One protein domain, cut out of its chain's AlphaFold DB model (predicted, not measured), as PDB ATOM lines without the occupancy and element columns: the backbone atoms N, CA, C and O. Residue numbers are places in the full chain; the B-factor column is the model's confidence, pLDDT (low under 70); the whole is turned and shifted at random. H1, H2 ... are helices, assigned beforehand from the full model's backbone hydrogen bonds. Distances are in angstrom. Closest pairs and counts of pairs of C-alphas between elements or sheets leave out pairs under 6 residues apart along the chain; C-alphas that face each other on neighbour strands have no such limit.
ATOM      1  N   PHE A 122     165.658 124.885 134.781       87.69
ATOM      2  CA  PHE A 122     165.899 123.503 134.357       87.69
ATOM      3  C   PHE A 122     166.563 123.415 132.978       87.69
ATOM      4  O   PHE A 122     167.492 122.632 132.793       87.69
ATOM      5  N   VAL A 123     166.114 124.222 132.012       88.62
ATOM      6  CA  VAL A 123     166.638 124.183 130.636       88.62
ATOM      7  C   VAL A 123     168.078 124.699 130.587       88.62
ATOM      8  O   VAL A 123     168.939 124.082 129.959       88.62
ATOM      9  N   ALA A 124     168.364 125.781 131.314       88.06
ATOM     10  CA  ALA A 124     169.716 126.316 131.450       88.06
ATOM     11  C   ALA A 124     170.658 125.305 132.124       88.06
ATOM     12  O   ALA A 124     171.757 125.059 131.624       88.06
ATOM     13  N   TRP A 125     170.201 124.665 133.207       90.94
ATOM     14  CA  TRP A 125     170.935 123.592 133.879       90.94
ATOM     15  C   TRP A 125     171.191 122.399 132.956       90.94
ATOM     16  O   TRP A 125     172.270 121.807 132.982       90.94
ATOM     17  N   LEU A 126     170.214 122.035 132.128       89.50
ATOM     18  CA  LEU A 126     170.354 120.925 131.200       89.50
ATOM     19  C   LEU A 126     171.427 121.225 130.152       89.50
ATOM     20  O   LEU A 126     172.272 120.373 129.883       89.50
ATOM     21  N   ALA A 127     171.425 122.439 129.601       88.88
ATOM     22  CA  ALA A 127     172.411 122.857 128.616       88.88
ATOM     23  C   ALA A 127     173.831 122.923 129.196       88.88
ATOM     24  O   ALA A 127     174.773 122.443 128.562       88.88
ATOM     25  N   SER A 128     173.995 123.454 130.415       89.56
ATOM     26  CA  SER A 128     175.298 123.461 131.088       89.56
ATOM     27  C   SER A 128     175.768 122.041 131.402       89.56
ATOM     28  O   SER A 128     176.899 121.679 131.087       89.56
ATOM     29  N   SER A 129     174.876 121.199 131.928       89.56
ATOM     30  CA  SER A 129     175.190 119.810 132.274       89.56
ATOM     31  C   SER A 129     175.555 118.982 131.046       89.56
ATOM     32  O   SER A 129     176.467 118.161 131.116       89.56
ATOM     33  N   LEU A 130     174.886 119.201 129.909       89.69
ATOM     34  CA  LEU A 130     175.211 118.508 128.666       89.69
ATOM     35  C   LEU A 130     176.607 118.887 128.164       89.69
ATOM     36  O   LEU A 130     177.357 118.014 127.740       89.69
ATOM     37  N   ARG A 131     176.976 120.169 128.266       88.44
ATOM     38  CA  ARG A 131     178.295 120.670 127.861       88.44
ATOM     39  C   ARG A 131     179.422 120.163 128.763       88.44
ATOM     40  O   ARG A 131     180.510 119.890 128.272       88.44
ATOM     41  N   GLU A 132     179.166 120.044 130.062       88.19
ATOM     42  CA  GLU A 132     180.165 119.606 131.045       88.19
ATOM     43  C   GLU A 132     180.343 118.082 131.082       88.19
ATOM     44  O   GLU A 132     181.462 117.586 131.212       88.19
ATOM     45  N   LEU A 133     179.248 117.322 130.989       87.06
ATOM     46  CA  LEU A 133     179.253 115.871 131.207       87.06
ATOM     47  C   LEU A 133     179.141 115.060 129.914       87.06
ATOM     48  O   LEU A 133     179.569 113.903 129.884       87.06
ATOM     49  N   GLY A 134     178.551 115.633 128.868       88.06
ATOM     50  CA  GLY A 134     178.162 114.924 127.654       88.06
ATOM     51  C   GLY A 134     176.840 114.145 127.786       88.06
ATOM     52  O   GLY A 134     176.356 113.889 128.898       88.06
ATOM     53  N   PRO A 135     176.242 113.736 126.650       88.31
ATOM     54  CA  PRO A 135     174.903 113.140 126.603       88.31
ATOM     55  C   PRO A 135     174.800 111.809 127.352       88.31
ATOM     56  O   PRO A 135     173.834 111.592 128.085       88.31
ATOM     57  N   GLN A 136     175.810 110.938 127.252       87.94
ATOM     58  CA  GLN A 136     175.765 109.606 127.866       87.94
ATOM     59  C   GLN A 136     175.804 109.682 129.399       87.94
ATOM     60  O   GLN A 136     175.011 109.032 130.085       87.94
ATOM     61  N   ARG A 137     176.709 110.503 129.954       87.69
ATOM     62  CA  ARG A 137     176.849 110.662 131.411       87.69
ATOM     63  C   ARG A 137     175.639 111.368 132.010       87.69
ATOM     64  O   ARG A 137     175.147 110.943 133.054       87.69
ATOM     65  N   LEU A 138     175.129 112.400 131.336       89.25
ATOM     66  CA  LEU A 138     173.921 113.099 131.762       89.25
ATOM     67  C   LEU A 138     172.700 112.170 131.758       89.25
ATOM     68  O   LEU A 138     171.966 112.131 132.744       89.25
ATOM     69  N   GLY A 139     172.520 111.368 130.705       89.06
ATOM     70  CA  GLY A 139     171.444 110.377 130.632       89.06
ATOM     71  C   GLY A 139     171.477 109.385 131.800       89.06
ATOM     72  O   GLY A 139     170.449 109.150 132.443       89.06
ATOM     73  N   HIS A 140     172.665 108.875 132.143       89.06
ATOM     74  CA  HIS A 140     172.847 107.971 133.280       89.06
ATOM     75  C   HIS A 140     172.536 108.642 134.626       89.06
ATOM     76  O   HIS A 140     171.831 108.067 135.456       89.06
ATOM     77  N   LEU A 141     172.990 109.881 134.838       88.62
ATOM     78  CA  LEU A 141     172.693 110.631 136.063       88.62
ATOM     79  C   LEU A 141     171.201 110.912 136.220       88.62
ATOM     80  O   LEU A 141     170.660 110.757 137.312       88.62
ATOM     81  N   LEU A 142     170.513 111.256 135.131       89.50
ATOM     82  CA  LEU A 142     169.061 111.402 135.147       89.50
ATOM     83  C   LEU A 142     168.369 110.076 135.493       89.50
ATOM     84  O   LEU A 142     167.351 110.081 136.181       89.50
ATOM     85  N   ALA A 143     168.920 108.935 135.059       88.25
ATOM     86  CA  ALA A 143     168.337 107.621 135.333       88.25
ATOM     87  C   ALA A 143     168.475 107.276 136.811       88.25
ATOM     88  O   ALA A 143     167.491 106.935 137.463       88.25
ATOM     89  N   MET A 144     169.669 107.491 137.361       86.75
ATOM     90  CA  MET A 144     169.921 107.379 138.793       86.75
ATOM     91  C   MET A 144     169.016 108.313 139.596       86.75
ATOM     92  O   MET A 144     168.423 107.902 140.590       86.75
ATOM     93  N   TYR A 145     168.834 109.553 139.145       85.81
ATOM     94  CA  TYR A 145     167.989 110.518 139.836       85.81
ATOM     95  C   TYR A 145     166.512 110.094 139.876       85.81
ATOM     96  O   TYR A 145     165.864 110.250 140.912       85.81
ATOM     97  N   ARG A 146     165.994 109.502 138.788       87.69
ATOM     98  CA  ARG A 146     164.633 108.935 138.736       87.69
ATOM     99  C   ARG A 146     164.440 107.757 139.692       87.69
ATOM    100  O   ARG A 146     163.336 107.582 140.194       87.69
ATOM    101  N   LEU A 147     165.484 106.962 139.930       85.81
ATOM    102  CA  LEU A 147     165.434 105.811 140.836       85.81
ATOM    103  C   LEU A 147     165.535 106.221 142.310       85.81
ATOM    104  O   LEU A 147     164.897 105.616 143.164       85.81
ATOM    105  N   VAL A 148     166.347 107.236 142.610       84.69
ATOM    106  CA  VAL A 148     166.684 107.610 143.992       84.69
ATOM    107  C   VAL A 148     165.646 108.542 144.617       84.69
ATOM    108  O   VAL A 148     165.453 108.501 145.833       84.69
ATOM    109  N   LYS A 149     164.974 109.395 143.831       78.94
ATOM    110  CA  LYS A 149     164.003 110.357 144.371       78.94
ATOM    111  C   LYS A 149     162.563 110.055 143.953       78.94
ATOM    112  O   LYS A 149     162.313 109.840 142.770       78.94
ATOM    113  N   PRO A 150     161.592 110.152 144.884       80.50
ATOM    114  CA  PRO A 150     160.182 110.133 144.524       80.50
ATOM    115  C   PRO A 150     159.853 111.414 143.752       80.50
ATOM    116  O   PRO A 150     159.844 112.514 144.307       80.50
ATOM    117  N   LEU A 151     159.627 111.270 142.449       82.81
ATOM    118  CA  LEU A 151     159.266 112.362 141.551       82.81
ATOM    119  C   LEU A 151     157.776 112.292 141.199       82.81
ATOM    120  O   LEU A 151     157.235 111.193 141.062       82.81
ATOM    121  N   PRO A 152     157.114 113.443 140.983       86.44
ATOM    122  CA  PRO A 152     155.791 113.475 140.372       86.44
ATOM    123  C   PRO A 152     155.773 112.704 139.042       86.44
ATOM    124  O   PRO A 152     156.740 112.756 138.275       86.44
ATOM    125  N   ALA A 153     154.675 112.003 138.744       83.31
ATOM    126  CA  ALA A 153     154.576 111.129 137.568       83.31
ATOM    127  C   ALA A 153     154.889 111.864 136.249       83.31
ATOM    128  O   ALA A 153     155.634 111.367 135.407       83.31
ATOM    129  N   ASN A 154     154.397 113.095 136.118       85.94
ATOM    130  CA  ASN A 154     154.668 114.006 135.007       85.94
ATOM    131  C   ASN A 154     156.161 114.344 134.854       85.94
ATOM    132  O   ASN A 154     156.661 114.394 133.732       85.94
ATOM    133  N   MET A 155     156.894 114.520 135.956       83.38
ATOM    134  CA  MET A 155     158.338 114.772 135.907       83.38
ATOM    135  C   MET A 155     159.126 113.521 135.534       83.38
ATOM    136  O   MET A 155     160.073 113.608 134.757       83.38
ATOM    137  N   SER A 156     158.732 112.351 136.041       85.38
ATOM    138  CA  SER A 156     159.379 111.091 135.660       85.38
ATOM    139  C   SER A 156     159.231 110.814 134.162       85.38
ATOM    140  O   SER A 156     160.205 110.429 133.520       85.38
ATOM    141  N   LEU A 157     158.046 111.059 133.595       88.50
ATOM    142  CA  LEU A 157     157.804 110.929 132.155       88.50
ATOM    143  C   LEU A 157     158.645 111.920 131.344       88.50
ATOM    144  O   LEU A 157     159.330 111.510 130.410       88.50
ATOM    145  N   ALA A 158     158.659 113.198 131.735       87.12
ATOM    146  CA  ALA A 158     159.452 114.221 131.055       87.12
ATOM    147  C   ALA A 158     160.953 113.889 131.059       87.12
ATOM    148  O   ALA A 158     161.605 113.963 130.021       87.12
ATOM    149  N   LEU A 159     161.496 113.459 132.203       86.94
ATOM    150  CA  LEU A 159     162.891 113.026 132.299       86.94
ATOM    151  C   LEU A 159     163.166 111.758 131.481       86.94
ATOM    152  O   LEU A 159     164.266 111.613 130.958       86.94
ATOM    153  N   GLY A 160     162.190 110.857 131.352       87.38
ATOM    154  CA  GLY A 160     162.298 109.678 130.492       87.38
ATOM    155  C   GLY A 160     162.412 110.030 129.016       87.38
ATOM    156  O   GLY A 160     163.363 109.609 128.367       87.38
ATOM    157  N   HIS A 161     161.523 110.880 128.508       90.19
ATOM    158  CA  HIS A 161     161.627 111.358 127.128       90.19
ATOM    159  C   HIS A 161     162.919 112.130 126.881       90.19
ATOM    160  O   HIS A 161     163.529 112.022 125.823       90.19
ATOM    161  N   LEU A 162     163.384 112.874 127.881       88.06
ATOM    162  CA  LEU A 162     164.653 113.572 127.781       88.06
ATOM    163  C   LEU A 162     165.844 112.607 127.682       88.06
ATOM    164  O   LEU A 162     166.778 112.861 126.929       88.06
ATOM    165  N   GLN A 163     165.807 111.482 128.399       89.75
ATOM    166  CA  GLN A 163     166.811 110.424 128.266       89.75
ATOM    167  C   GLN A 163     166.791 109.783 126.881       89.75
ATOM    168  O   GLN A 163     167.855 109.548 126.318       89.75
ATOM    169  N   GLU A 164     165.605 109.527 126.330       90.06
ATOM    170  CA  GLU A 164     165.449 108.996 124.971       90.06
ATOM    171  C   GLU A 164     166.031 109.967 123.936       90.06
ATOM    172  O   GLU A 164     166.817 109.560 123.081       90.06
ATOM    173  N   LEU A 165     165.730 111.264 124.063       88.56
ATOM    174  CA  LEU A 165     166.277 112.306 123.194       88.56
ATOM    175  C   LEU A 165     167.804 112.387 123.284       88.56
ATOM    176  O   LEU A 165     168.472 112.467 122.254       88.56
ATOM    177  N   LEU A 166     168.364 112.318 124.496       88.12
ATOM    178  CA  LEU A 166     169.812 112.294 124.707       88.12
ATOM    179  C   LEU A 166     170.465 111.041 124.116       88.12
ATOM    180  O   LEU A 166     171.542 111.143 123.542       88.12
ATOM    181  N   ALA A 167     169.821 109.879 124.231       86.19
ATOM    182  CA  ALA A 167     170.322 108.627 123.667       86.19
ATOM    183  C   ALA A 167     170.263 108.608 122.132       86.19
ATOM    184  O   ALA A 167     171.104 107.980 121.499       86.19
ATOM    185  N   SER A 168     169.287 109.300 121.540       86.19
ATOM    186  CA  SER A 168     169.150 109.444 120.084       86.19
ATOM    187  C   SER A 168     170.048 110.524 119.470       86.19
ATOM    188  O   SER A 168     170.103 110.655 118.250       86.19
ATOM    189  N   SER A 169     170.719 111.325 120.302       82.12
ATOM    190  CA  SER A 169     171.544 112.445 119.865       82.12
ATOM    191  C   SER A 169     173.019 112.065 119.861       82.12
ATOM    192  O   SER A 169     173.653 112.017 120.914       82.12
ATOM    193  N   ASP A 170     173.589 111.907 118.670       79.19
ATOM    194  CA  ASP A 170     175.042 111.773 118.489       79.19
ATOM    195  C   ASP A 170     175.768 113.131 118.517       79.19
ATOM    196  O   ASP A 170     176.997 113.201 118.573       79.19
ATOM    197  N   GLU A 171     175.012 114.232 118.484       81.94
ATOM    198  CA  GLU A 171     175.562 115.582 118.481       81.94
ATOM    199  C   GLU A 171     175.960 116.043 119.894       81.94
ATOM    200  O   GLU A 171     175.224 115.808 120.859       81.94
ATOM    201  N   PRO A 172     177.090 116.766 120.035       75.56
ATOM    202  CA  PRO A 172     177.533 117.301 121.324       75.56
ATOM    203  C   PRO A 172     176.613 118.410 121.855       75.56
ATOM    204  O   PRO A 172     176.537 118.624 123.061       75.56
ATOM    205  N   GLU A 173     175.914 119.120 120.967       82.06
ATOM    206  CA  GLU A 173     174.946 120.155 121.327       82.06
ATOM    207  C   GLU A 173     173.754 120.087 120.358       82.06
ATOM    208  O   GLU A 173     173.780 120.724 119.303       82.06
ATOM    209  N   PRO A 174     172.727 119.283 120.676       85.31
ATOM    210  CA  PRO A 174     171.653 119.003 119.742       85.31
ATOM    211  C   PRO A 174     170.783 120.225 119.469       85.31
ATOM    212  O   PRO A 174     170.483 121.025 120.360       85.31
ATOM    213  N   TYR A 175     170.291 120.324 118.235       87.31
ATOM    214  CA  TYR A 175     169.433 121.429 117.802       87.31
ATOM    215  C   TYR A 175     168.190 121.621 118.691       87.31
ATOM    216  O   TYR A 175     167.851 122.752 119.039       87.31
ATOM    217  N   TRP A 176     167.555 120.529 119.135       90.12
ATOM    218  CA  TRP A 176     166.375 120.594 120.007       90.12
ATOM    219  C   TRP A 176     166.660 121.301 121.337       90.12
ATOM    220  O   TRP A 176     165.791 121.994 121.864       90.12
ATOM    221  N   LEU A 177     167.879 121.170 121.870       88.81
ATOM    222  CA  LEU A 177     168.270 121.825 123.115       88.81
ATOM    223  C   LEU A 177     168.385 123.336 122.913       88.81
ATOM    224  O   LEU A 177     167.944 124.101 123.767       88.81
ATOM    225  N   ARG A 178     168.919 123.776 121.767       87.06
ATOM    226  CA  ARG A 178     168.976 125.203 121.420       87.06
ATOM    227  C   ARG A 178     167.576 125.795 121.307       87.06
ATOM    228  O   ARG A 178     167.310 126.824 121.917       87.06
ATOM    229  N   SER A 179     166.666 125.100 120.624       88.88
ATOM    230  CA  SER A 179     165.266 125.521 120.530       88.88
ATOM    231  C   SER A 179     164.583 125.593 121.900       88.88
ATOM    232  O   SER A 179     163.828 126.527 122.151       88.88
ATOM    233  N   LEU A 180     164.860 124.656 122.815       87.00
ATOM    234  CA  LEU A 180     164.331 124.723 124.182       87.00
ATOM    235  C   LEU A 180     164.869 125.925 124.961       87.00
ATOM    236  O   LEU A 180     164.099 126.572 125.664       87.00
ATOM    237  N   VAL A 181     166.162 126.236 124.840       88.12
ATOM    238  CA  VAL A 181     166.764 127.416 125.484       88.12
ATOM    239  C   VAL A 181     166.143 128.704 124.940       88.12
ATOM    240  O   VAL A 181     165.823 129.608 125.707       88.12
ATOM    241  N   GLU A 182     165.935 128.795 123.626       88.56
ATOM    242  CA  GLU A 182     165.261 129.937 123.001       88.56
ATOM    243  C   GLU A 182     163.819 130.092 123.496       88.56
ATOM    244  O   GLU A 182     163.404 131.200 123.831       88.56
ATOM    245  N   LEU A 183     163.070 128.991 123.599       87.25
ATOM    246  CA  LEU A 183     161.709 129.002 124.134       87.25
ATOM    247  C   LEU A 183     161.661 129.413 125.612       87.25
ATOM    248  O   LEU A 183     160.788 130.196 125.979       87.25
ATOM    249  N   ASP A 184     162.593 128.936 126.446       86.12
ATOM    250  CA  ASP A 184     162.679 129.347 127.856       86.12
ATOM    251  C   ASP A 184     162.948 130.852 127.980       86.12
ATOM    252  O   ASP A 184     162.302 131.538 128.768       86.12
ATOM    253  N   ASN A 185     163.834 131.392 127.138       85.94
ATOM    254  CA  ASN A 185     164.132 132.825 127.109       85.94
ATOM    255  C   ASN A 185     162.934 133.681 126.673       85.94
ATOM    256  O   ASN A 185     162.807 134.811 127.132       85.94
ATOM    257  N   LEU A 186     162.069 133.171 125.791       86.50
ATOM    258  CA  LEU A 186     160.860 133.875 125.347       86.50
ATOM    259  C   LEU A 186     159.726 133.842 126.381       86.50
ATOM    260  O   LEU A 186     158.817 134.667 126.308       86.50
ATOM    261  N   ALA A 187     159.741 132.875 127.299       81.38
ATOM    262  CA  ALA A 187     158.712 132.708 128.322       81.38
ATOM    263  C   ALA A 187     158.966 133.533 129.601       81.38
ATOM    264  O   ALA A 187     158.091 133.570 130.472       81.38
ATOM    265  N   ARG A 188     160.143 134.159 129.722       74.88
ATOM    266  CA  ARG A 188     160.552 135.032 130.836       74.88
ATOM    267  C   ARG A 188     160.203 136.494 130.556       74.88
ATOM    268  O   ARG A 188     159.802 137.171 131.528       74.88
TER     269      ARG A 188
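Overview. This is residues 122 to 188 of the 188 residues of an uncharacterized protein of Chloroflexi bacterium (UniProt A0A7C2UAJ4). Two pairs of helices make the two arms of an open V: the hairpin H2 and H3 is one arm, and H1 with H4, side by side, is the other. The arms come together near the H1 to H2 link, and the link from H3 to H4 also crosses from one arm to the other. The printed part has 67 residues with four named helices in the order H1, H2, H3, H4, no named strand, and the class is all helix. It is compact, with a radius of gyration of the C-alphas of 12.0 A and spans of 30 by 28 by 18 A.

Along the chain. H1, residues 122 to 133, begins at C-alpha 122 (165.899, 123.503, 134.357) and is 15.7 A long from first to last C-alpha. H2, residues 135 to 148, is 20.0 A long. H3, residues 153 to 167, is 21.2 A long. H4, residues 175 to 186, is 16.9 A long and ends at C-alpha 186 (160.860, 133.875, 125.347).

Arrangement. H1 touches H4 with residues 123 to 127 alone; the closest C-alphas, of Val 123 and Val 181, are 6.1 A apart. They run opposite ways at a tilt of 36 degrees, only just steep. H1 and H2 are close but not clearly touching, with the closest C-alphas, of Leu 130 and Leu 138, 6.4 A apart, and they run opposite ways at a steep tilt of 58 degrees. H2 and H3 touch as a hairpin, opposite ways at a shallow tilt of 23 degrees, with the C-alphas of Gly 139 and Gln 163 closest at 5.2 A. H3 is apart from H1 and H4, and H2 is apart from H4. In H1, H2, H3 and H4 every O i to N i+4 pair is within hydrogen-bond range.

Size, cuts and confidence. The two C-alphas farthest apart, of Val 148 and Leu 186, are 32.7 A apart. The printed part has no cut and ends at Arg 188, the chain's last residue. The links H1 to H2 and H2 to H3 are tight, and H3 to H4 is short, with 7 residues. The mean pLDDT of the printed part is 86.6, and no printed residue is under 70.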